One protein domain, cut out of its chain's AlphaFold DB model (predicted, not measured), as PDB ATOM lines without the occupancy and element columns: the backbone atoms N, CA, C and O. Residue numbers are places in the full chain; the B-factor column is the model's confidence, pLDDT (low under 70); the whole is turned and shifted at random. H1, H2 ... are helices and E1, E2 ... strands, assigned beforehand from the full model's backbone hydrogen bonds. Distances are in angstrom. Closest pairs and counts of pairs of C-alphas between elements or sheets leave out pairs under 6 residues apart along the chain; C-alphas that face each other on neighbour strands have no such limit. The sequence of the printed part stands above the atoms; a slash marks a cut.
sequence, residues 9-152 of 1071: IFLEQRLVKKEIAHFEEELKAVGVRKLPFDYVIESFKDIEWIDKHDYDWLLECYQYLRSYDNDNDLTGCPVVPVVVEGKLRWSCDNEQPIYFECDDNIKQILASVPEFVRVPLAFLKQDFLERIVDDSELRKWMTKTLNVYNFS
ATOM      1  N   ILE A   9     -33.047 -26.035  48.721       69.56
ATOM      2  CA  ILE A   9     -32.491 -25.934  50.068       69.56
ATOM      3  C   ILE A   9     -31.297 -24.969  50.188       69.56
ATOM      4  O   ILE A   9     -31.123 -24.330  51.228       69.56
ATOM      5  N   PHE A  10     -30.499 -24.805  49.126       70.25
ATOM      6  CA  PHE A  10     -29.404 -23.830  49.066       70.25
ATOM      7  C   PHE A  10     -29.870 -22.439  48.631       70.25
ATOM      8  O   PHE A  10     -29.201 -21.456  48.936       70.25
ATOM      9  N   LEU A  11     -31.025 -22.334  47.966       70.62
ATOM     10  CA  LEU A  11     -31.659 -21.050  47.656       70.62
ATOM     11  C   LEU A  11     -32.331 -20.431  48.895       70.62
ATOM     12  O   LEU A  11     -32.413 -19.209  49.014       70.62
ATOM     13  N   GLU A  12     -32.765 -21.267  49.841       66.44
ATOM     14  CA  GLU A  12     -33.392 -20.857  51.105       66.44
ATOM     15  C   GLU A  12     -32.385 -20.555  52.239       66.44
ATOM     16  O   GLU A  12     -32.746 -19.944  53.248       66.44
ATOM     17  N   GLN A  13     -31.107 -20.926  52.080       63.88
ATOM     18  CA  GLN A  13     -30.037 -20.755  53.075       63.88
ATOM     19  C   GLN A  13     -28.941 -19.804  52.568       63.88
ATOM     20  O   GLN A  13     -28.461 -19.912  51.445       63.88
ATOM     21  N   ARG A  14     -28.471 -18.874  53.410       65.31
ATOM     22  CA  ARG A  14     -27.349 -17.982  53.057       65.31
ATOM     23  C   ARG A  14     -26.018 -18.645  53.406       65.31
ATOM     24  O   ARG A  14     -25.653 -18.694  54.578       65.31
ATOM     25  N   LEU A  15     -25.287 -19.123  52.399       65.69
ATOM     26  CA  LEU A  15     -23.952 -19.701  52.585       65.69
ATOM     27  C   LEU A  15     -22.902 -18.616  52.879       65.69
ATOM     28  O   LEU A  15     -22.889 -17.542  52.276       65.69
ATOM     29  N   VAL A  16     -22.006 -18.917  53.819       67.62
ATOM     30  CA  VAL A  16     -20.932 -18.022  54.265       67.62
ATOM     31  C   VAL A  16     -19.688 -18.260  53.419       67.62
ATOM     32  O   VAL A  16     -19.178 -19.374  53.342       67.62
ATOM     33  N   LYS A  17     -19.168 -17.192  52.816       67.00
ATOM     34  CA  LYS A  17     -17.892 -17.208  52.098       67.00
ATOM     35  C   LYS A  17     -16.718 -17.491  53.048       67.00
ATOM     36  O   LYS A  17     -16.686 -16.981  54.167       67.00
ATOM     37  N   LYS A  18     -15.735 -18.281  52.605       65.12
ATOM     38  CA  LYS A  18     -14.611 -18.762  53.435       65.12
ATOM     39  C   LYS A  18     -13.836 -17.622  54.112       65.12
ATOM     40  O   LYS A  18     -13.356 -17.774  55.229       65.12
ATOM     41  N   GLU A  19     -13.770 -16.464  53.466       76.75
ATOM     42  CA  GLU A  19     -13.083 -15.257  53.924       76.75
ATOM     43  C   GLU A  19     -13.681 -14.674  55.210       76.75
ATOM     44  O   GLU A  19     -12.955 -14.070  55.991       76.75
ATOM     45  N   ILE A  20     -14.977 -14.876  55.454       73.12
ATOM     46  CA  ILE A  20     -15.685 -14.386  56.648       73.12
ATOM     47  C   ILE A  20     -15.994 -15.507  57.650       73.12
ATOM     48  O   ILE A  20     -16.570 -15.244  58.700       73.12
ATOM     49  N   ALA A  21     -15.564 -16.746  57.377       66.56
ATOM     50  CA  ALA A  21     -15.808 -17.906  58.239       66.56
ATOM     51  C   ALA A  21     -15.179 -17.785  59.643       66.56
ATOM     52  O   ALA A  21     -15.624 -18.455  60.568       66.56
ATOM     53  N   HIS A  22     -14.172 -16.920  59.818       73.25
ATOM     54  CA  HIS A  22     -13.536 -16.650  61.112       73.25
ATOM     55  C   HIS A  22     -14.397 -15.802  62.067       73.25
ATOM     56  O   HIS A  22     -14.082 -15.739  63.251       73.25
ATOM     57  N   PHE A  23     -15.491 -15.202  61.580       75.88
ATOM     58  CA  PHE A  23     -16.494 -14.480  62.378       75.88
ATOM     59  C   PHE A  23     -17.666 -15.388  62.788       75.88
ATOM     60  O   PHE A  23     -18.833 -15.006  62.705       75.88
ATOM     61  N   GLU A  24     -17.391 -16.650  63.127       70.06
ATOM     62  CA  GLU A  24     -18.430 -17.669  63.319       70.06
ATOM     63  C   GLU A  24     -19.475 -17.274  64.381       70.06
ATOM     64  O   GLU A  24     -20.674 -17.485  64.184       70.06
ATOM     65  N   GLU A  25     -19.032 -16.690  65.494       74.00
ATOM     66  CA  GLU A  25     -19.899 -16.289  66.608       74.00
ATOM     67  C   GLU A  25     -20.753 -15.063  66.244       74.00
ATOM     68  O   GLU A  25     -21.949 -15.015  66.545       74.00
ATOM     69  N   GLU A  26     -20.187 -14.106  65.508       79.12
ATOM     70  CA  GLU A  26     -20.890 -12.923  65.018       79.12
ATOM     71  C   GLU A  26     -21.910 -13.283  63.933       79.12
ATOM     72  O   GLU A  26     -23.022 -12.755  63.928       79.12
ATOM     73  N   LEU A  27     -21.572 -14.221  63.043       73.25
ATOM     74  CA  LEU A  27     -22.458 -14.724  61.993       73.25
ATOM     75  C   LEU A  27     -23.666 -15.474  62.574       73.25
ATOM     76  O   LEU A  27     -24.793 -15.251  62.121       73.25
ATOM     77  N   LYS A  28     -23.466 -16.282  63.627       71.88
ATOM     78  CA  LYS A  28     -24.572 -16.893  64.387       71.88
ATOM     79  C   LYS A  28     -25.489 -15.829  64.996       71.88
ATOM     80  O   LYS A  28     -26.711 -15.979  64.939       71.88
ATOM     81  N   ALA A  29     -24.925 -14.743  65.528       73.25
ATOM     82  CA  ALA A  29     -25.683 -13.656  66.152       73.25
ATOM     83  C   ALA A  29     -26.563 -12.862  65.162       73.25
ATOM     84  O   ALA A  29     -27.617 -12.366  65.556       73.25
ATOM     85  N   VAL A  30     -26.190 -12.785  63.875       72.38
ATOM     86  CA  VAL A  30     -27.017 -12.182  62.801       72.38
ATOM     87  C   VAL A  30     -27.888 -13.194  62.041       72.38
ATOM     88  O   VAL A  30     -28.442 -12.881  60.987       72.38
ATOM     89  N   GLY A  31     -28.055 -14.404  62.585       64.00
ATOM     90  CA  GLY A  31     -28.975 -15.417  62.062       64.00
ATOM     91  C   GLY A  31     -28.432 -16.239  60.892       64.00
ATOM     92  O   GLY A  31     -29.199 -16.968  60.260       64.00
ATOM     93  N   VAL A  32     -27.131 -16.159  60.601       68.19
ATOM     94  CA  VAL A  32     -26.490 -16.995  59.585       68.19
ATOM     95  C   VAL A  32     -26.160 -18.352  60.205       68.19
ATOM     96  O   VAL A  32     -25.332 -18.465  61.108       68.19
ATOM     97  N   ARG A  33     -26.860 -19.394  59.752       61.97
ATOM     98  CA  ARG A  33     -26.706 -20.759  60.266       61.97
ATOM     99  C   ARG A  33     -25.556 -21.459  59.540       61.97
ATOM    100  O   ARG A  33     -25.411 -21.310  58.330       61.97
ATOM    101  N   LYS A  34     -24.754 -22.248  60.268       66.38
ATOM    102  CA  LYS A  34     -23.878 -23.247  59.635       66.38
ATOM    103  C   LYS A  34     -24.755 -24.199  58.829       66.38
ATOM    104  O   LYS A  34     -25.804 -24.597  59.331       66.38
ATOM    105  N   LEU A  35     -24.325 -24.540  57.615       70.62
ATOM    106  CA  LEU A  35     -25.037 -25.479  56.757       70.62
ATOM    107  C   LEU A  35     -25.180 -26.823  57.498       70.62
ATOM    108  O   LEU A  35     -24.158 -27.463  57.762       70.62
ATOM    109  N   PRO A  36     -26.399 -27.230  57.898       73.88
ATOM    110  CA  PRO A  36     -26.583 -28.483  58.615       73.88
ATOM    111  C   PRO A  36     -26.312 -29.664  57.685       73.88
ATOM    112  O   PRO A  36     -26.608 -29.597  56.494       73.88
ATOM    113  N   PHE A  37     -25.783 -30.757  58.233       75.62
ATOM    114  CA  PHE A  37     -25.459 -31.952  57.451       75.62
ATOM    115  C   PHE A  37     -26.688 -32.512  56.716       75.62
ATOM    116  O   PHE A  37     -26.607 -32.790  55.526       75.62
ATOM    117  N   ASP A  38     -27.856 -32.546  57.363       76.94
ATOM    118  CA  ASP A  38     -29.107 -33.025  56.752       76.94
ATOM    119  C   ASP A  38     -29.507 -32.223  55.501       76.94
ATOM    120  O   ASP A  38     -30.060 -32.773  54.557       76.94
ATOM    121  N   TYR A  39     -29.175 -30.928  55.451       78.50
ATOM    122  CA  TYR A  39     -29.460 -30.066  54.299       78.50
ATOM    123  C   TYR A  39     -28.530 -30.392  53.122       78.50
ATOM    124  O   TYR A  39     -28.938 -30.287  51.967       78.50
ATOM    125  N   VAL A  40     -27.292 -30.812  53.412       79.81
ATOM    126  CA  VAL A  40     -26.361 -31.341  52.408       79.81
ATOM    127  C   VAL A  40     -26.909 -32.652  51.838       79.81
ATOM    128  O   VAL A  40     -26.962 -32.795  50.620       79.81
ATOM    129  N   ILE A  41     -27.400 -33.569  52.682       82.25
ATOM    130  CA  ILE A  41     -28.021 -34.824  52.218       82.25
ATOM    131  C   ILE A  41     -29.251 -34.543  51.347       82.25
ATOM    132  O   ILE A  41     -29.374 -35.101  50.262       82.25
ATOM    133  N   GLU A  42     -30.155 -33.663  51.787       82.19
ATOM    134  CA  GLU A  42     -31.344 -33.293  51.007       82.19
ATOM    135  C   GLU A  42     -30.976 -32.682  49.647       82.19
ATOM    136  O   GLU A  42     -31.632 -32.970  48.649       82.19
ATOM    137  N   SER A  43     -29.895 -31.896  49.565       81.81
ATOM    138  CA  SER A  43     -29.420 -31.356  48.283       81.81
ATOM    139  C   SER A  43     -28.969 -32.444  47.308       81.81
ATOM    140  O   SER A  43     -29.190 -32.333  46.105       81.81
ATOM    141  N   PHE A  44     -28.416 -33.535  47.833       85.88
ATOM    142  CA  PHE A  44     -28.008 -34.694  47.054       85.88
ATOM    143  C   PHE A  44     -29.170 -35.623  46.660       85.88
ATOM    144  O   PHE A  44     -28.949 -36.634  45.999       85.88
ATOM    145  N   LYS A  45     -30.418 -35.301  47.021       84.19
ATOM    146  CA  LYS A  45     -31.602 -35.975  46.464       84.19
ATOM    147  C   LYS A  45     -32.052 -35.374  45.129       84.19
ATOM    148  O   LYS A  45     -32.844 -35.994  44.424       84.19
ATOM    149  N   ASP A  46     -31.552 -34.192  44.767       86.06
ATOM    150  CA  ASP A  46     -31.816 -33.559  43.474       86.06
ATOM    151  C   ASP A  46     -30.884 -34.141  42.396       86.06
ATOM    152  O   ASP A  46     -29.766 -33.672  42.171       86.06
ATOM    153  N   ILE A  47     -31.350 -35.205  41.737       84.19
ATOM    154  CA  ILE A  47     -30.578 -35.921  40.712       84.19
ATOM    155  C   ILE A  47     -30.271 -35.014  39.512       84.19
ATOM    156  O   ILE A  47     -29.175 -35.093  38.963       84.19
ATOM    157  N   GLU A  48     -31.192 -34.127  39.119       82.81
ATOM    158  CA  GLU A  48     -30.970 -33.195  38.003       82.81
ATOM    159  C   GLU A  48     -29.854 -32.192  38.307       82.81
ATOM    160  O   GLU A  48     -29.186 -31.703  37.394       82.81
ATOM    161  N   TRP A  49     -29.649 -31.863  39.584       83.81
ATOM    162  CA  TRP A  49     -28.541 -31.021  40.015       83.81
ATOM    163  C   TRP A  49     -27.209 -31.773  40.030       83.81
ATOM    164  O   TRP A  49     -26.212 -31.248  39.528       83.81
ATOM    165  N   ILE A  50     -27.189 -33.005  40.546       84.94
ATOM    166  CA  ILE A  50     -25.980 -33.841  40.544       84.94
ATOM    167  C   ILE A  50     -25.514 -34.102  39.104       84.94
ATOM    168  O   ILE A  50     -24.328 -33.966  38.813       84.94
ATOM    169  N   ASP A  51     -26.441 -34.385  38.183       84.19
ATOM    170  CA  ASP A  51     -26.132 -34.745  36.789       84.19
ATOM    171  C   ASP A  51     -25.449 -33.625  35.980       84.19
ATOM    172  O   ASP A  51     -24.845 -33.877  34.939       84.19
ATOM    173  N   LYS A  52     -25.496 -32.378  36.468       85.00
ATOM    174  CA  LYS A  52     -24.809 -31.228  35.851       85.00
ATOM    175  C   LYS A  52     -23.318 -31.151  36.184       85.00
ATOM    176  O   LYS A  52     -22.615 -30.348  35.572       85.00
ATOM    177  N   HIS A  53     -22.844 -31.932  37.152       85.38
ATOM    178  CA  HIS A  53     -21.475 -31.869  37.654       85.38
ATOM    179  C   HIS A  53     -20.637 -33.062  37.180       85.38
ATOM    180  O   HIS A  53     -21.157 -34.126  36.842       85.38
ATOM    181  N   ASP A  54     -19.317 -32.879  37.135       87.31
ATOM    182  CA  ASP A  54     -18.380 -33.943  36.781       87.31
ATOM    183  C   ASP A  54     -17.989 -34.807  37.996       87.31
ATOM    184  O   ASP A  54     -18.403 -34.585  39.137       87.31
ATOM    185  N   TYR A  55     -17.189 -35.846  37.748       89.69
ATOM    186  CA  TYR A  55     -16.735 -36.745  38.808       89.69
ATOM    187  C   TYR A  55     -15.727 -36.109  39.758       89.69
ATOM    188  O   TYR A  55     -15.647 -36.547  40.901       89.69
ATOM    189  N   ASP A  56     -14.979 -35.093  39.328       86.94
ATOM    190  CA  ASP A  56     -14.011 -34.427  40.200       86.94
ATOM    191  C   ASP A  56     -14.746 -33.621  41.278       86.94
ATOM    192  O   ASP A  56     -14.432 -33.748  42.462       86.94
ATOM    193  N   TRP A  57     -15.819 -32.920  40.898       90.06
ATOM    194  CA  TRP A  57     -16.738 -32.278  41.840       90.06
ATOM    195  C   TRP A  57     -17.346 -33.270  42.842       90.06
ATOM    196  O   TRP A  57     -17.412 -32.996  44.045       90.06
ATOM    197  N   LEU A  58     -17.765 -34.450  42.372       89.12
ATOM    198  CA  LEU A  58     -18.326 -35.481  43.246       89.12
ATOM    199  C   LEU A  58     -17.290 -35.998  44.256       89.12
ATOM    200  O   LEU A  58     -17.613 -36.206  45.425       89.12
ATOM    201  N   LEU A  59     -16.039 -36.190  43.830       89.75
ATOM    202  CA  LEU A  59     -14.957 -36.620  44.716       89.75
ATOM    203  C   LEU A  59     -14.630 -35.557  45.770       89.75
ATOM    204  O   LEU A  59     -14.411 -35.910  46.931       89.75
ATOM    205  N   GLU A  60     -14.672 -34.270  45.419       88.62
ATOM    206  CA  GLU A  60     -14.570 -33.176  46.396       88.62
ATOM    207  C   GLU A  60     -15.720 -33.224  47.409       88.62
ATOM    208  O   GLU A  60     -15.507 -33.066  48.616       88.62
ATOM    209  N   CYS A  61     -16.933 -33.526  46.945       87.94
ATOM    210  CA  CYS A  61     -18.091 -33.729  47.805       87.94
ATOM    211  C   CYS A  61     -17.916 -34.935  48.743       87.94
ATOM    212  O   CYS A  61     -18.213 -34.825  49.930       87.94
ATOM    213  N   TYR A  62     -17.363 -36.056  48.277       89.94
ATOM    214  CA  TYR A  62     -17.043 -37.202  49.139       89.94
ATOM    215  C   TYR A  62     -15.960 -36.881  50.167       89.94
ATOM    216  O   TYR A  62     -16.089 -37.268  51.327       89.94
ATOM    217  N   GLN A  63     -14.919 -36.134  49.792       86.50
ATOM    218  CA  GLN A  63     -13.903 -35.664  50.737       86.50
ATOM    219  C   GLN A  63     -14.507 -34.740  51.798       86.50
ATOM    220  O   GLN A  63     -14.187 -34.863  52.983       86.50
ATOM    221  N   TYR A  64     -15.416 -33.855  51.388       84.81
ATOM    222  CA  TYR A  64     -16.161 -32.996  52.298       84.81
ATOM    223  C   TYR A  64     -17.023 -33.818  53.262       84.81
ATOM    224  O   TYR A  64     -16.903 -33.643  54.473       84.81
ATOM    225  N   LEU A  65     -17.819 -34.766  52.762       84.75
ATOM    226  CA  LEU A  65     -18.651 -35.651  53.585       84.75
ATOM    227  C   LEU A  65     -17.811 -36.501  54.547       84.75
ATOM    228  O   LEU A  65     -18.162 -36.639  55.714       84.75
ATOM    229  N   ARG A  66     -16.660 -37.001  54.089       84.31
ATOM    230  CA  ARG A  66     -15.700 -37.755  54.902       84.31
ATOM    231  C   ARG A  66     -15.079 -36.925  56.031       84.31
ATOM    232  O   ARG A  66     -14.653 -37.499  57.028       84.31
ATOM    233  N   SER A  67     -15.007 -35.600  55.888       80.00
ATOM    234  CA  SER A  67     -14.442 -34.714  56.916       80.00
ATOM    235  C   SER A  67     -15.348 -34.513  58.141       80.00
ATOM    236  O   SER A  67     -14.892 -33.976  59.151       80.00
ATOM    237  N   TYR A  68     -16.610 -34.955  58.079       74.12
ATOM    238  CA  TYR A  68     -17.534 -34.935  59.213       74.12
ATOM    239  C   TYR A  68     -17.350 -36.176  60.100       74.12
ATOM    240  O   TYR A  68     -17.447 -37.305  59.630       74.12
ATOM    241  N   ASP A  69     -17.136 -35.963  61.401       55.84
ATOM    242  CA  ASP A  69     -16.868 -37.004  62.412       55.84
ATOM    243  C   ASP A  69     -18.154 -37.625  63.000       55.84
ATOM    244  O   ASP A  69     -18.278 -37.822  64.206       55.84
ATOM    245  N   ASN A  70     -19.159 -37.880  62.155       60.31
ATOM    246  CA  ASN A  70     -20.433 -38.470  62.571       60.31
ATOM    247  C   ASN A  70     -20.681 -39.776  61.801       60.31
ATOM    248  O   ASN A  70     -20.514 -39.813  60.583       60.31
ATOM    249  N   ASP A  71     -21.136 -40.829  62.493       61.88
ATOM    250  CA  ASP A  71     -21.653 -42.078  61.899       61.88
ATOM    251  C   ASP A  71     -23.017 -41.833  61.207       61.88
ATOM    252  O   ASP A  71     -24.037 -42.424  61.559       61.88
ATOM    253  N   ASN A  72     -23.064 -40.899  60.256       70.94
ATOM    254  CA  ASN A  72     -24.276 -40.563  59.517       70.94
ATOM    255  C   ASN A  72     -24.513 -41.568  58.381       70.94
ATOM    256  O   ASN A  72     -23.608 -41.871  57.605       70.94
ATOM    257  N   ASP A  73     -25.752 -42.038  58.267       77.31
ATOM    258  CA  ASP A  73     -26.198 -42.981  57.244       77.31
ATOM    259  C   ASP A  73     -26.491 -42.258  55.916       77.31
ATOM    260  O   ASP A  73     -27.358 -41.384  55.853       77.31
ATOM    261  N   LEU A  74     -25.750 -42.608  54.858       86.31
ATOM    262  CA  LEU A  74     -25.938 -42.080  53.502       86.31
ATOM    263  C   LEU A  74     -26.464 -43.140  52.520       86.31
ATOM    264  O   LEU A  74     -26.516 -42.879  51.318       86.31
ATOM    265  N   THR A  75     -26.897 -44.310  52.997       86.50
ATOM    266  CA  THR A  75     -27.404 -45.405  52.145       86.50
ATOM    267  C   THR A  75     -28.632 -45.027  51.315       86.50
ATOM    268  O   THR A  75     -28.872 -45.620  50.267       86.50
ATOM    269  N   GLY A  76     -29.390 -44.008  51.736       85.75
ATOM    270  CA  GLY A  76     -30.543 -43.464  51.009       85.75
ATOM    271  C   GLY A  76     -30.240 -42.304  50.059       85.75
ATOM    272  O   GLY A  76     -31.164 -41.754  49.465       85.75
ATOM    273  N   CYS A  77     -28.980 -41.891  49.933       88.38
ATOM    274  CA  CYS A  77     -28.590 -40.693  49.196       88.38
ATOM    275  C   CYS A  77     -28.083 -41.059  47.788       88.38
ATOM    276  O   CYS A  77     -27.039 -41.708  47.704       88.38
ATOM    277  N   PRO A  78     -28.761 -40.668  46.685       89.56
ATOM    278  CA  PRO A  78     -28.443 -41.119  45.326       89.56
ATOM    279  C   PRO A  78     -27.207 -40.418  44.733       89.56
ATOM    280  O   PRO A  78     -27.285 -39.729  43.725       89.56
ATOM    281  N   VAL A  79     -26.048 -40.580  45.369       90.00
ATOM    282  CA  VAL A  79     -24.777 -39.941  44.978       90.00
ATOM    283  C   VAL A  79     -23.809 -40.895  44.291       90.00
ATOM    284  O   VAL A  79     -22.736 -40.480  43.868       90.00
ATOM    285  N   VAL A  80     -24.172 -42.170  44.142       92.62
ATOM    286  CA  VAL A  80     -23.294 -43.190  43.570       92.62
ATOM    287  C   VAL A  80     -23.565 -43.338  42.065       92.62
ATOM    288  O   VAL A  80     -24.679 -43.712  41.686       92.62
ATOM    289  N   PRO A  81     -22.583 -43.065  41.181       92.50
ATOM    290  CA  PRO A  81     -22.772 -43.180  39.738       92.50
ATOM    291  C   PRO A  81     -22.680 -44.646  39.299       92.50
ATOM    292  O   PRO A  81     -21.609 -45.259  39.340       92.50
ATOM    293  N   VAL A  82     -23.794 -45.202  38.828       91.75
ATOM    294  CA  VAL A  82     -23.908 -46.605  38.410       91.75
ATOM    295  C   VAL A  82     -24.362 -46.754  36.958       91.75
ATOM    296  O   VAL A  82     -24.906 -45.826  36.354       91.75
ATOM    297  N   VAL A  83     -24.145 -47.941  36.387       83.06
ATOM    298  CA  VAL A  83     -24.678 -48.314  35.067       83.06
ATOM    299  C   VAL A  83     -25.822 -49.307  35.239       83.06
ATOM    300  O   VAL A  83     -25.611 -50.430  35.692       83.06
ATOM    301  N   VAL A  84     -27.026 -48.907  34.829       78.31
ATOM    302  CA  VAL A  84     -28.226 -49.758  34.823       78.31
ATOM    303  C   VAL A  84     -28.767 -49.788  33.396       78.31
ATOM    304  O   VAL A  84     -28.951 -48.739  32.783       78.31
ATOM    305  N   GLU A  85     -28.945 -50.983  32.824       75.62
ATOM    306  CA  GLU A  85     -29.406 -51.172  31.430       75.62
ATOM    307  C   GLU A  85     -28.595 -50.381  30.375       75.62
ATOM    308  O   GLU A  85     -29.110 -49.956  29.342       75.62
ATOM    309  N   GLY A  86     -27.301 -50.156  30.633       74.75
ATOM    310  CA  GLY A  86     -26.408 -49.422  29.731       74.75
ATOM    311  C   GLY A  86     -26.536 -47.894  29.785       74.75
ATOM    312  O   GLY A  86     -25.896 -47.214  28.983       74.75
ATOM    313  N   LYS A  87     -27.316 -47.338  30.721       80.88
ATOM    314  CA  LYS A  87     -27.417 -45.890  30.965       80.88
ATOM    315  C   LYS A  87     -26.786 -45.517  32.306       80.88
ATOM    316  O   LYS A  87     -26.865 -46.282  33.268       80.88
ATOM    317  N   LEU A  88     -26.163 -44.335  32.357       84.25
ATOM    318  CA  LEU A  88     -25.712 -43.731  33.611       84.25
ATOM    319  C   LEU A  88     -26.937 -43.387  34.459       84.25
ATOM    320  O   LEU A  88     -27.884 -42.776  33.962       84.25
ATOM    321  N   ARG A  89     -26.895 -43.776  35.729       88.94
ATOM    322  CA  ARG A  89     -27.895 -43.433  36.733       88.94
ATOM    323  C   ARG A  89     -27.193 -43.110  38.049       88.94
ATOM    324  O   ARG A  89     -26.255 -43.800  38.433       88.94
ATOM    325  N   TRP A  90     -27.670 -42.079  38.733       89.25
ATOM    326  CA  TRP A  90     -27.294 -41.765  40.109       89.25
ATOM    327  C   TRP A  90     -28.177 -42.567  41.059       89.25
ATOM    328  O   TRP A  90     -29.395 -42.585  40.889       89.25
ATOM    329  N   SER A  91     -27.568 -43.303  41.983       91.19
ATOM    330  CA  SER A  91     -28.286 -44.262  42.820       91.19
ATOM    331  C   SER A  91     -27.635 -44.429  44.193       91.19
ATOM    332  O   SER A  91     -26.634 -43.780  44.504       91.19
ATOM    333  N   CYS A  92     -28.241 -45.264  45.031       90.56
ATOM    334  CA  CYS A  92     -27.836 -45.545  46.399       90.56
ATOM    335  C   CYS A  92     -28.209 -46.978  46.801       90.56
ATOM    336  O   CYS A  92     -28.985 -47.639  46.111       90.56
ATOM    337  N   ASP A  93     -27.654 -47.445  47.917       87.50
ATOM    338  CA  ASP A  93     -27.851 -48.809  48.426       87.50
ATOM    339  C   ASP A  93     -29.328 -49.133  48.713       87.50
ATOM    340  O   ASP A  93     -29.793 -50.233  48.418       87.50
ATOM    341  N   ASN A  94     -30.104 -48.151  49.191       86.38
ATOM    342  CA  ASN A  94     -31.535 -48.330  49.460       86.38
ATOM    343  C   ASN A  94     -32.380 -48.557  48.192       86.38
ATOM    344  O   ASN A  94     -33.510 -49.029  48.306       86.38
ATOM    345  N   GLU A  95     -31.883 -48.200  47.000       86.94
ATOM    346  CA  GLU A  95     -32.558 -48.520  45.733       86.94
ATOM    347  C   GLU A  95     -32.201 -49.932  45.256       86.94
ATOM    348  O   GLU A  95     -33.087 -50.702  44.877       86.94
ATOM    349  N   GLN A  96     -30.909 -50.265  45.277       87.50
ATOM    350  CA  GLN A  96     -30.395 -51.606  45.022       87.50
ATOM    351  C   GLN A  96     -28.946 -51.746  45.523       87.50
ATOM    352  O   GLN A  96     -28.221 -50.750  45.526       87.50
ATOM    353  N   PRO A  97     -28.468 -52.970  45.822       89.94
ATOM    354  CA  PRO A  97     -27.074 -53.203  46.190       89.94
ATOM    355  C   PRO A  97     -26.096 -52.707  45.121       89.94
ATOM    356  O   PRO A  97     -26.281 -52.962  43.922       89.94
ATOM    357  N   ILE A  98     -25.028 -52.031  45.555       92.31
ATOM    358  CA  ILE A  98     -24.019 -51.454  44.660       92.31
ATOM    359  C   ILE A  98     -22.643 -52.076  44.902       92.31
ATOM    360  O   ILE A  98     -22.100 -52.065  46.008       92.31
ATOM    361  N   TYR A  99     -22.032 -52.555  43.820       92.44
ATOM    362  CA  TYR A  99     -20.699 -53.146  43.823       92.44
ATOM    363  C   TYR A  99     -19.681 -52.291  43.062       92.44
ATOM    364  O   TYR A  99     -20.019 -51.605  42.097       92.44
ATOM    365  N   PHE A 100     -18.407 -52.347  43.469       90.94
ATOM    366  CA  PHE A 100     -17.355 -51.557  42.817       90.94
ATOM    367  C   PHE A 100     -17.151 -51.930  41.344       90.94
ATOM    368  O   PHE A 100     -17.047 -51.044  40.506       90.94
ATOM    369  N   GLU A 101     -17.085 -53.220  41.019       88.81
ATOM    370  CA  GLU A 101     -16.705 -53.678  39.680       88.81
ATOM    371  C   GLU A 101     -17.429 -54.965  39.273       88.81
ATOM    372  O   GLU A 101     -17.810 -55.775  40.121       88.81
ATOM    373  N   CYS A 102     -17.606 -55.145  37.962       86.00
ATOM    374  CA  CYS A 102     -18.182 -56.340  37.348       86.00
ATOM    375  C   CYS A 102     -17.234 -56.874  36.273       86.00
ATOM    376  O   CYS A 102     -17.178 -56.335  35.165       86.00
ATOM    377  N   ASP A 103     -16.513 -57.947  36.581       84.62
ATOM    378  CA  ASP A 103     -15.710 -58.671  35.600       84.62
ATOM    379  C   ASP A 103     -16.515 -59.812  34.940       84.62
ATOM    380  O   ASP A 103     -17.661 -60.113  35.299       84.62
ATOM    381  N   ASP A 104     -15.928 -60.464  33.935       82.69
ATOM    382  CA  ASP A 104     -16.598 -61.559  33.226       82.69
ATOM    383  C   ASP A 104     -16.817 -62.803  34.104       82.69
ATOM    384  O   ASP A 104     -17.747 -63.574  33.857       82.69
ATOM    385  N   ASN A 105     -16.021 -62.985  35.161       83.94
ATOM    386  CA  ASN A 105     -16.196 -64.067  36.128       83.94
ATOM    387  C   ASN A 105     -17.428 -63.816  37.016       83.94
ATOM    388  O   ASN A 105     -18.250 -64.709  37.214       83.94
ATOM    389  N   ILE A 106     -17.631 -62.582  37.480       85.25
ATOM    390  CA  ILE A 106     -18.805 -62.148  38.242       85.25
ATOM    391  C   ILE A 106     -20.071 -62.310  37.400       85.25
ATOM    392  O   ILE A 106     -21.060 -62.856  37.891       85.25
ATOM    393  N   LYS A 107     -20.041 -61.935  36.113       82.88
ATOM    394  CA  LYS A 107     -21.172 -62.174  35.197       82.88
ATOM    395  C   LYS A 107     -21.514 -63.659  35.086       82.88
ATOM    396  O   LYS A 107     -22.692 -64.009  35.121       82.88
ATOM    397  N   GLN A 108     -20.512 -64.538  34.996       82.31
ATOM    398  CA  GLN A 108     -20.728 -65.990  34.991       82.31
ATOM    399  C   GLN A 108     -21.310 -66.490  36.321       82.31
ATOM    400  O   GLN A 108     -22.225 -67.314  36.317       82.31
ATOM    401  N   ILE A 109     -20.838 -65.966  37.458       81.44
ATOM    402  CA  ILE A 109     -21.380 -66.293  38.784       81.44
ATOM    403  C   ILE A 109     -22.851 -65.873  38.875       81.44
ATOM    404  O   ILE A 109     -23.689 -66.705  39.217       81.44
ATOM    405  N   LEU A 110     -23.198 -64.636  38.512       82.56
ATOM    406  CA  LEU A 110     -24.580 -64.139  38.528       82.56
ATOM    407  C   LEU A 110     -25.485 -64.880  37.531       82.56
ATOM    408  O   LEU A 110     -26.658 -65.121  37.824       82.56
ATOM    409  N   ALA A 111     -24.941 -65.300  36.385       80.75
ATOM    410  CA  ALA A 111     -25.640 -66.152  35.425       80.75
ATOM    411  C   ALA A 111     -25.933 -67.554  35.987       80.75
ATOM    412  O   ALA A 111     -26.949 -68.147  35.633       80.75
ATOM    413  N   SER A 112     -25.076 -68.065  36.879       76.12
ATOM    414  CA  SER A 112     -25.270 -69.356  37.554       76.12
ATOM    415  C   SER A 112     -26.277 -69.314  38.710       76.12
ATOM    416  O   SER A 112     -26.774 -70.362  39.123       76.12
ATOM    417  N   VAL A 113     -26.596 -68.119  39.230       77.00
ATOM    418  CA  VAL A 113     -27.653 -67.933  40.233       77.00
ATOM    419  C   VAL A 113     -29.014 -68.104  39.546       77.00
ATOM    420  O   VAL A 113     -29.239 -67.470  38.509       77.00
ATOM    421  N   PRO A 114     -29.924 -68.928  40.100       71.25
ATOM    422  CA  PRO A 114     -31.259 -69.100  39.541       71.25
ATOM    423  C   PRO A 114     -32.008 -67.771  39.398       71.25
ATOM    424  O   PRO A 114     -31.952 -66.920  40.284       71.25
ATOM    425  N   GLU A 115     -32.720 -67.605  38.283       74.94
ATOM    426  CA  GLU A 115     -33.332 -66.332  37.873       74.94
ATOM    427  C   GLU A 115     -34.301 -65.758  38.917       74.94
ATOM    428  O   GLU A 115     -34.261 -64.567  39.203       74.94
ATOM    429  N   PHE A 116     -35.088 -66.613  39.568       70.19
ATOM    430  CA  PHE A 116     -36.056 -66.239  40.604       70.19
ATOM    431  C   PHE A 116     -35.424 -65.805  41.950       70.19
ATOM    432  O   PHE A 116     -36.136 -65.320  42.820       70.19
ATOM    433  N   VAL A 117     -34.104 -65.966  42.142       71.62
ATOM    434  CA  VAL A 117     -33.347 -65.460  43.318       71.62
ATOM    435  C   VAL A 117     -32.454 -64.274  42.929       71.62
ATOM    436  O   VAL A 117     -31.656 -63.794  43.734       71.62
ATOM    437  N   ARG A 118     -32.494 -63.821  41.669       79.75
ATOM    438  CA  ARG A 118     -31.572 -62.789  41.199       79.75
ATOM    439  C   ARG A 118     -32.028 -61.413  41.687       79.75
ATOM    440  O   ARG A 118     -32.986 -60.855  41.163       79.75
ATOM    441  N   VAL A 119     -31.313 -60.865  42.666       81.44
ATOM    442  CA  VAL A 119     -31.547 -59.502  43.156       81.44
ATOM    443  C   VAL A 119     -31.053 -58.509  42.101       81.44
ATOM    444  O   VAL A 119     -29.934 -58.677  41.597       81.44
ATOM    445  N   PRO A 120     -31.846 -57.485  41.740       81.69
ATOM    446  CA  PRO A 120     -31.356 -56.374  40.937       81.69
ATOM    447  C   PRO A 120     -30.184 -55.712  41.664       81.69
ATOM    448  O   PRO A 120     -30.334 -55.310  42.808       81.69
ATOM    449  N   LEU A 121     -29.024 -55.614  41.021       87.75
ATOM    450  CA  LEU A 121     -27.838 -54.962  41.574       87.75
ATOM    451  C   LEU A 121     -27.233 -54.021  40.542       87.75
ATOM    452  O   LEU A 121     -27.509 -54.132  39.343       87.75
ATOM    453  N   ALA A 122     -26.393 -53.109  41.009       89.44
ATOM    454  CA  ALA A 122     -25.709 -52.154  40.161       89.44
ATOM    455  C   ALA A 122     -24.195 -52.198  40.385       89.44
ATOM    456  O   ALA A 122     -23.704 -52.594  41.441       89.44
ATOM    457  N   PHE A 123     -23.453 -51.764  39.371       90.69
ATOM    458  CA  PHE A 123     -22.008 -51.595  39.452       90.69
ATOM    459  C   PHE A 123     -21.648 -50.141  39.183       90.69
ATOM    460  O   PHE A 123     -22.329 -49.472  38.395       90.69
ATOM    461  N   LEU A 124     -20.577 -49.662  39.819       91.56
ATOM    462  CA  LEU A 124     -20.053 -48.328  39.541       91.56
ATOM    463  C   LEU A 124     -19.738 -48.168  38.056       91.56
ATOM    464  O   LEU A 124     -19.279 -49.092  37.380       91.56
ATOM    465  N   LYS A 125     -19.945 -46.954  37.549       89.94
ATOM    466  CA  LYS A 125     -19.496 -46.617  36.202       89.94
ATOM    467  C   LYS A 125     -17.970 -46.708  36.114       89.94
ATOM    468  O   LYS A 125     -17.258 -46.171  36.959       89.94
ATOM    469  N   GLN A 126     -17.484 -47.343  35.050       87.75
ATOM    470  CA  GLN A 126     -16.067 -47.664  34.882       87.75
ATOM    471  C   GLN A 126     -15.151 -46.428  34.922       87.75
ATOM    472  O   GLN A 126     -14.192 -46.421  35.687       87.75
ATOM    473  N   ASP A 127     -15.515 -45.343  34.228       88.25
ATOM    474  CA  ASP A 127     -14.764 -44.073  34.259       88.25
ATOM    475  C   ASP A 127     -14.615 -43.485  35.676       88.25
ATOM    476  O   ASP A 127     -13.655 -42.772  35.962       88.25
ATOM    477  N   PHE A 128     -15.590 -43.734  36.558       90.44
ATOM    478  CA  PHE A 128     -15.546 -43.285  37.949       90.44
ATOM    479  C   PHE A 128     -14.682 -44.220  38.800       90.44
ATOM    480  O   PHE A 128     -13.863 -43.750  39.587       90.44
ATOM    481  N   LEU A 129     -14.817 -45.537  38.606       89.69
ATOM    482  CA  LEU A 129     -14.003 -46.545  39.287       89.69
ATOM    483  C   LEU A 129     -12.502 -46.329  39.039       89.69
ATOM    484  O   LEU A 129     -11.716 -46.378  39.984       89.69
ATOM    485  N   GLU A 130     -12.106 -46.035  37.797       89.12
ATOM    486  CA  GLU A 130     -10.709 -45.770  37.419       89.12
ATOM    487  C   GLU A 130     -10.102 -44.579  38.179       89.12
ATOM    488  O   GLU A 130      -8.910 -44.586  38.479       89.12
ATOM    489  N   ARG A 131     -10.915 -43.583  38.559       90.94
ATOM    490  CA  ARG A 131     -10.466 -42.411  39.333       90.94
ATOM    491  C   ARG A 131     -10.246 -42.705  40.817       90.94
ATOM    492  O   ARG A 131      -9.518 -41.964  41.469       90.94
ATOM    493  N   ILE A 132     -10.866 -43.759  41.351       91.31
ATOM    494  CA  ILE A 132     -10.821 -44.100  42.785       91.31
ATOM    495  C   ILE A 132     -10.088 -45.411  43.083       91.31
ATOM    496  O   ILE A 132      -9.995 -45.805  44.246       91.31
ATOM    497  N   VAL A 133      -9.587 -46.112  42.058       86.62
ATOM    498  CA  VAL A 133      -9.024 -47.466  42.199       86.62
ATOM    499  C   VAL A 133      -7.864 -47.520  43.204       86.62
ATOM    500  O   VAL A 133      -7.821 -48.444  44.023       86.62
ATOM    501  N   ASP A 134      -7.007 -46.493  43.202       87.19
ATOM    502  CA  ASP A 134      -5.827 -46.363  44.067       87.19
ATOM    503  C   ASP A 134      -6.134 -45.716  45.434       87.19
ATOM    504  O   ASP A 134      -5.325 -45.797  46.364       87.19
ATOM    505  N   ASP A 135      -7.314 -45.108  45.606       89.31
ATOM    506  CA  ASP A 135      -7.721 -44.477  46.865       89.31
ATOM    507  C   ASP A 135      -8.402 -45.491  47.797       89.31
ATOM    508  O   ASP A 135      -9.625 -45.544  47.974       89.31
ATOM    509  N   SER A 136      -7.573 -46.330  48.423       86.88
ATOM    510  CA  SER A 136      -8.040 -47.351  49.373       86.88
ATOM    511  C   SER A 136      -8.813 -46.771  50.564       86.88
ATOM    512  O   SER A 136      -9.662 -47.448  51.144       86.88
ATOM    513  N   GLU A 137      -8.540 -45.522  50.931       88.38
ATOM    514  CA  GLU A 137      -9.141 -44.851  52.074       88.38
ATOM    515  C   GLU A 137     -10.540 -44.318  51.739       88.38
ATOM    516  O   GLU A 137     -11.469 -44.479  52.534       88.38
ATOM    517  N   LEU A 138     -10.723 -43.767  50.537       89.00
ATOM    518  CA  LEU A 138     -12.037 -43.416  50.011       89.00
ATOM    519  C   LEU A 138     -12.902 -44.658  49.790       89.00
ATOM    520  O   LEU A 138     -14.061 -44.662  50.193       89.00
ATOM    521  N   ARG A 139     -12.352 -45.741  49.226       90.56
ATOM    522  CA  ARG A 139     -13.105 -46.994  49.037       90.56
ATOM    523  C   ARG A 139     -13.593 -47.574  50.364       90.56
ATOM    524  O   ARG A 139     -14.761 -47.935  50.463       90.56
ATOM    525  N   LYS A 140     -12.751 -47.585  51.408       88.94
ATOM    526  CA  LYS A 140     -13.178 -47.961  52.772       88.94
ATOM    527  C   LYS A 140     -14.302 -47.063  53.288       88.94
ATOM    528  O   LYS A 140     -15.235 -47.565  53.911       88.94
ATOM    529  N   TRP A 141     -14.227 -45.755  53.039       90.31
ATOM    530  CA  TRP A 141     -15.282 -44.816  53.423       90.31
ATOM    531  C   TRP A 141     -16.594 -45.077  52.668       90.31
ATOM    532  O   TRP A 141     -17.644 -45.120  53.307       90.31
ATOM    533  N   MET A 142     -16.545 -45.324  51.353       90.88
ATOM    534  CA  MET A 142     -17.720 -45.681  50.546       90.88
ATOM    535  C   MET A 142     -18.348 -46.990  51.034       90.88
ATOM    536  O   MET A 142     -19.565 -47.080  51.154       90.88
ATOM    537  N   THR A 143     -17.531 -47.981  51.392       90.56
ATOM    538  CA  THR A 143     -18.008 -49.223  52.009       90.56
ATOM    539  C   THR A 143     -18.680 -48.980  53.360       90.56
ATOM    540  O   THR A 143     -19.734 -49.547  53.612       90.56
ATOM    541  N   LYS A 144     -18.110 -48.125  54.221       88.38
ATOM    542  CA  LYS A 144     -18.668 -47.834  55.554       88.38
ATOM    543  C   LYS A 144     -19.948 -46.984  55.502       88.38
ATOM    544  O   LYS A 144     -20.827 -47.179  56.331       88.38
ATOM    545  N   THR A 145     -20.018 -46.019  54.585       88.06
ATOM    546  CA  THR A 145     -20.995 -44.910  54.644       88.06
ATOM    547  C   THR A 145     -22.066 -45.000  53.556       88.06
ATOM    548  O   THR A 145     -23.196 -44.576  53.773       88.06
ATOM    549  N   LEU A 146     -21.715 -45.546  52.386       89.31
ATOM    550  CA  LEU A 146     -22.594 -45.672  51.217       89.31
ATOM    551  C   LEU A 146     -22.963 -47.130  50.904       89.31
ATOM    552  O   LEU A 146     -23.659 -47.361  49.923       89.31
ATOM    553  N   ASN A 147     -22.473 -48.102  51.687       89.94
ATOM    554  CA  ASN A 147     -22.664 -49.538  51.453       89.94
ATOM    555  C   ASN A 147     -22.237 -50.014  50.048       89.94
ATOM    556  O   ASN A 147     -22.814 -50.931  49.476       89.94
ATOM    557  N   VAL A 148     -21.170 -49.428  49.493       91.12
ATOM    558  CA  VAL A 148     -20.586 -49.915  48.231       91.12
ATOM    559  C   VAL A 148     -19.498 -50.945  48.529       91.12
ATOM    560  O   VAL A 148     -18.495 -50.630  49.176       91.12
ATOM    561  N   TYR A 149     -19.673 -52.179  48.055       90.44
ATOM    562  CA  TYR A 149     -18.805 -53.311  48.409       90.44
ATOM    563  C   TYR A 149     -18.050 -53.894  47.212       90.44
ATOM    564  O   TYR A 149     -18.418 -53.729  46.050       90.44
ATOM    565  N   ASN A 150     -16.976 -54.639  47.488       89.25
ATOM    566  CA  ASN A 150     -16.420 -55.547  46.485       89.25
ATOM    567  C   ASN A 150     -17.360 -56.746  46.326       89.25
ATOM    568  O   ASN A 150     -17.898 -57.256  47.319       89.25
ATOM    569  N   PHE A 151     -17.537 -57.209  45.089       88.94
ATOM    570  CA  PHE A 151     -18.381 -58.368  44.842       88.94
ATOM    571  C   PHE A 151     -17.775 -59.619  45.474       88.94
ATOM    572  O   PHE A 151     -16.603 -59.944  45.291       88.94
ATOM    573  N   SER A 152     -18.603 -60.345  46.215       87.50
ATOM    574  CA  SER A 152     -18.309 -61.687  46.695       87.50
ATOM    575  C   SER A 152     -19.616 -62.466  46.773       87.50
ATOM    576  O   SER A 152     -20.686 -61.877  46.930       87.50
TER     577      SER A 152
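What this domain is: This is residues 9 to 152 of the 1071 residues of an uncharacterized protein of Limihaloglobus sulfuriphilus (UniProt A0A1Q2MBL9). Look for a loose, drawn-out domain: a small sheet, E2 E1 E3, and helices H4, H6 and H7 near one another form the middle, while H1 lies far out at one end and H5 at the other, and these two ends make the length. Residues 111 to 117 stick out past the body. The printed part has 144 residues with seven named helices and three named strands, in the order H1 H2 H3 H4 E1 E2 H5 E3 H6 H7; it is mostly helix, though under half of the residues are in named elements. E1 and E2 are an antiparallel hairpin, and E3 meets E1 only at a point. The whole is loose, with a radius of gyration of the C-alphas of 18.2 A and spans of 63 by 28 by 27 A.

How they stand to each other: Begin at the hairpin of E1, residues 80 to 84, and E2, residues 87 to 91, antiparallel at 140 degrees, where N 82 and O 89 are 2.9 A apart and N 80 and O 91 are 3.0 A apart, both within hydrogen-bond range. E3, residues 122 to 124, meets E1 only at a point, where C-alphas 82 and 124 face each other at 4.4 A. H6, residues 126 to 132, is on the sheet at a height over the sheet of 9.2 A; its closest C-alphas to E1 are Phe 128 and Pro 81, 7.4 A. H3, residues 47 to 50, only grazes the sheet. H4, residues 55 to 66, is close to but not clearly touching H6, at a steep tilt of 45 degrees, the same way; the closest C-alphas, Tyr 55 and Phe 128, are 6.7 A apart. H7, residues 136 to 145, is close to but not clearly touching H4, closest at C-alphas Arg 66 and Trp 141, 7.2 A. H1, residues 24 to 29, and H2, residues 37 to 43, are apart. H5, residues 104 to 112, is apart from H4, H6 and H7. Every O i to N i+4 pair is within hydrogen-bond range in H1, H2, H4, H5 and H7; H6 has 2 of 3, and H3 is too short for one.

Where its parts are: Find C-alpha 24 at (-18.430, -17.669, 63.319), where H1 begins. H4 starts at C-alpha 55, (-16.735, -36.745, 38.808), and runs 16.2 A. E1 and E2 each run 12.0 A, H5 12.4 A. H7 runs 14.2 A to C-alpha 145 at (-20.995, -44.910, 54.644).

The domain as a whole: Look to Glu 26 and Ser 112 for the C-alphas farthest apart, 62.9 A. The printed part has no cut. The links H4 to E1 and E2 to H5 are long. Mean pLDDT of the printed part is 81.9; residues 12 to 18, 31 to 34 and 69 to 71 are among those under 70.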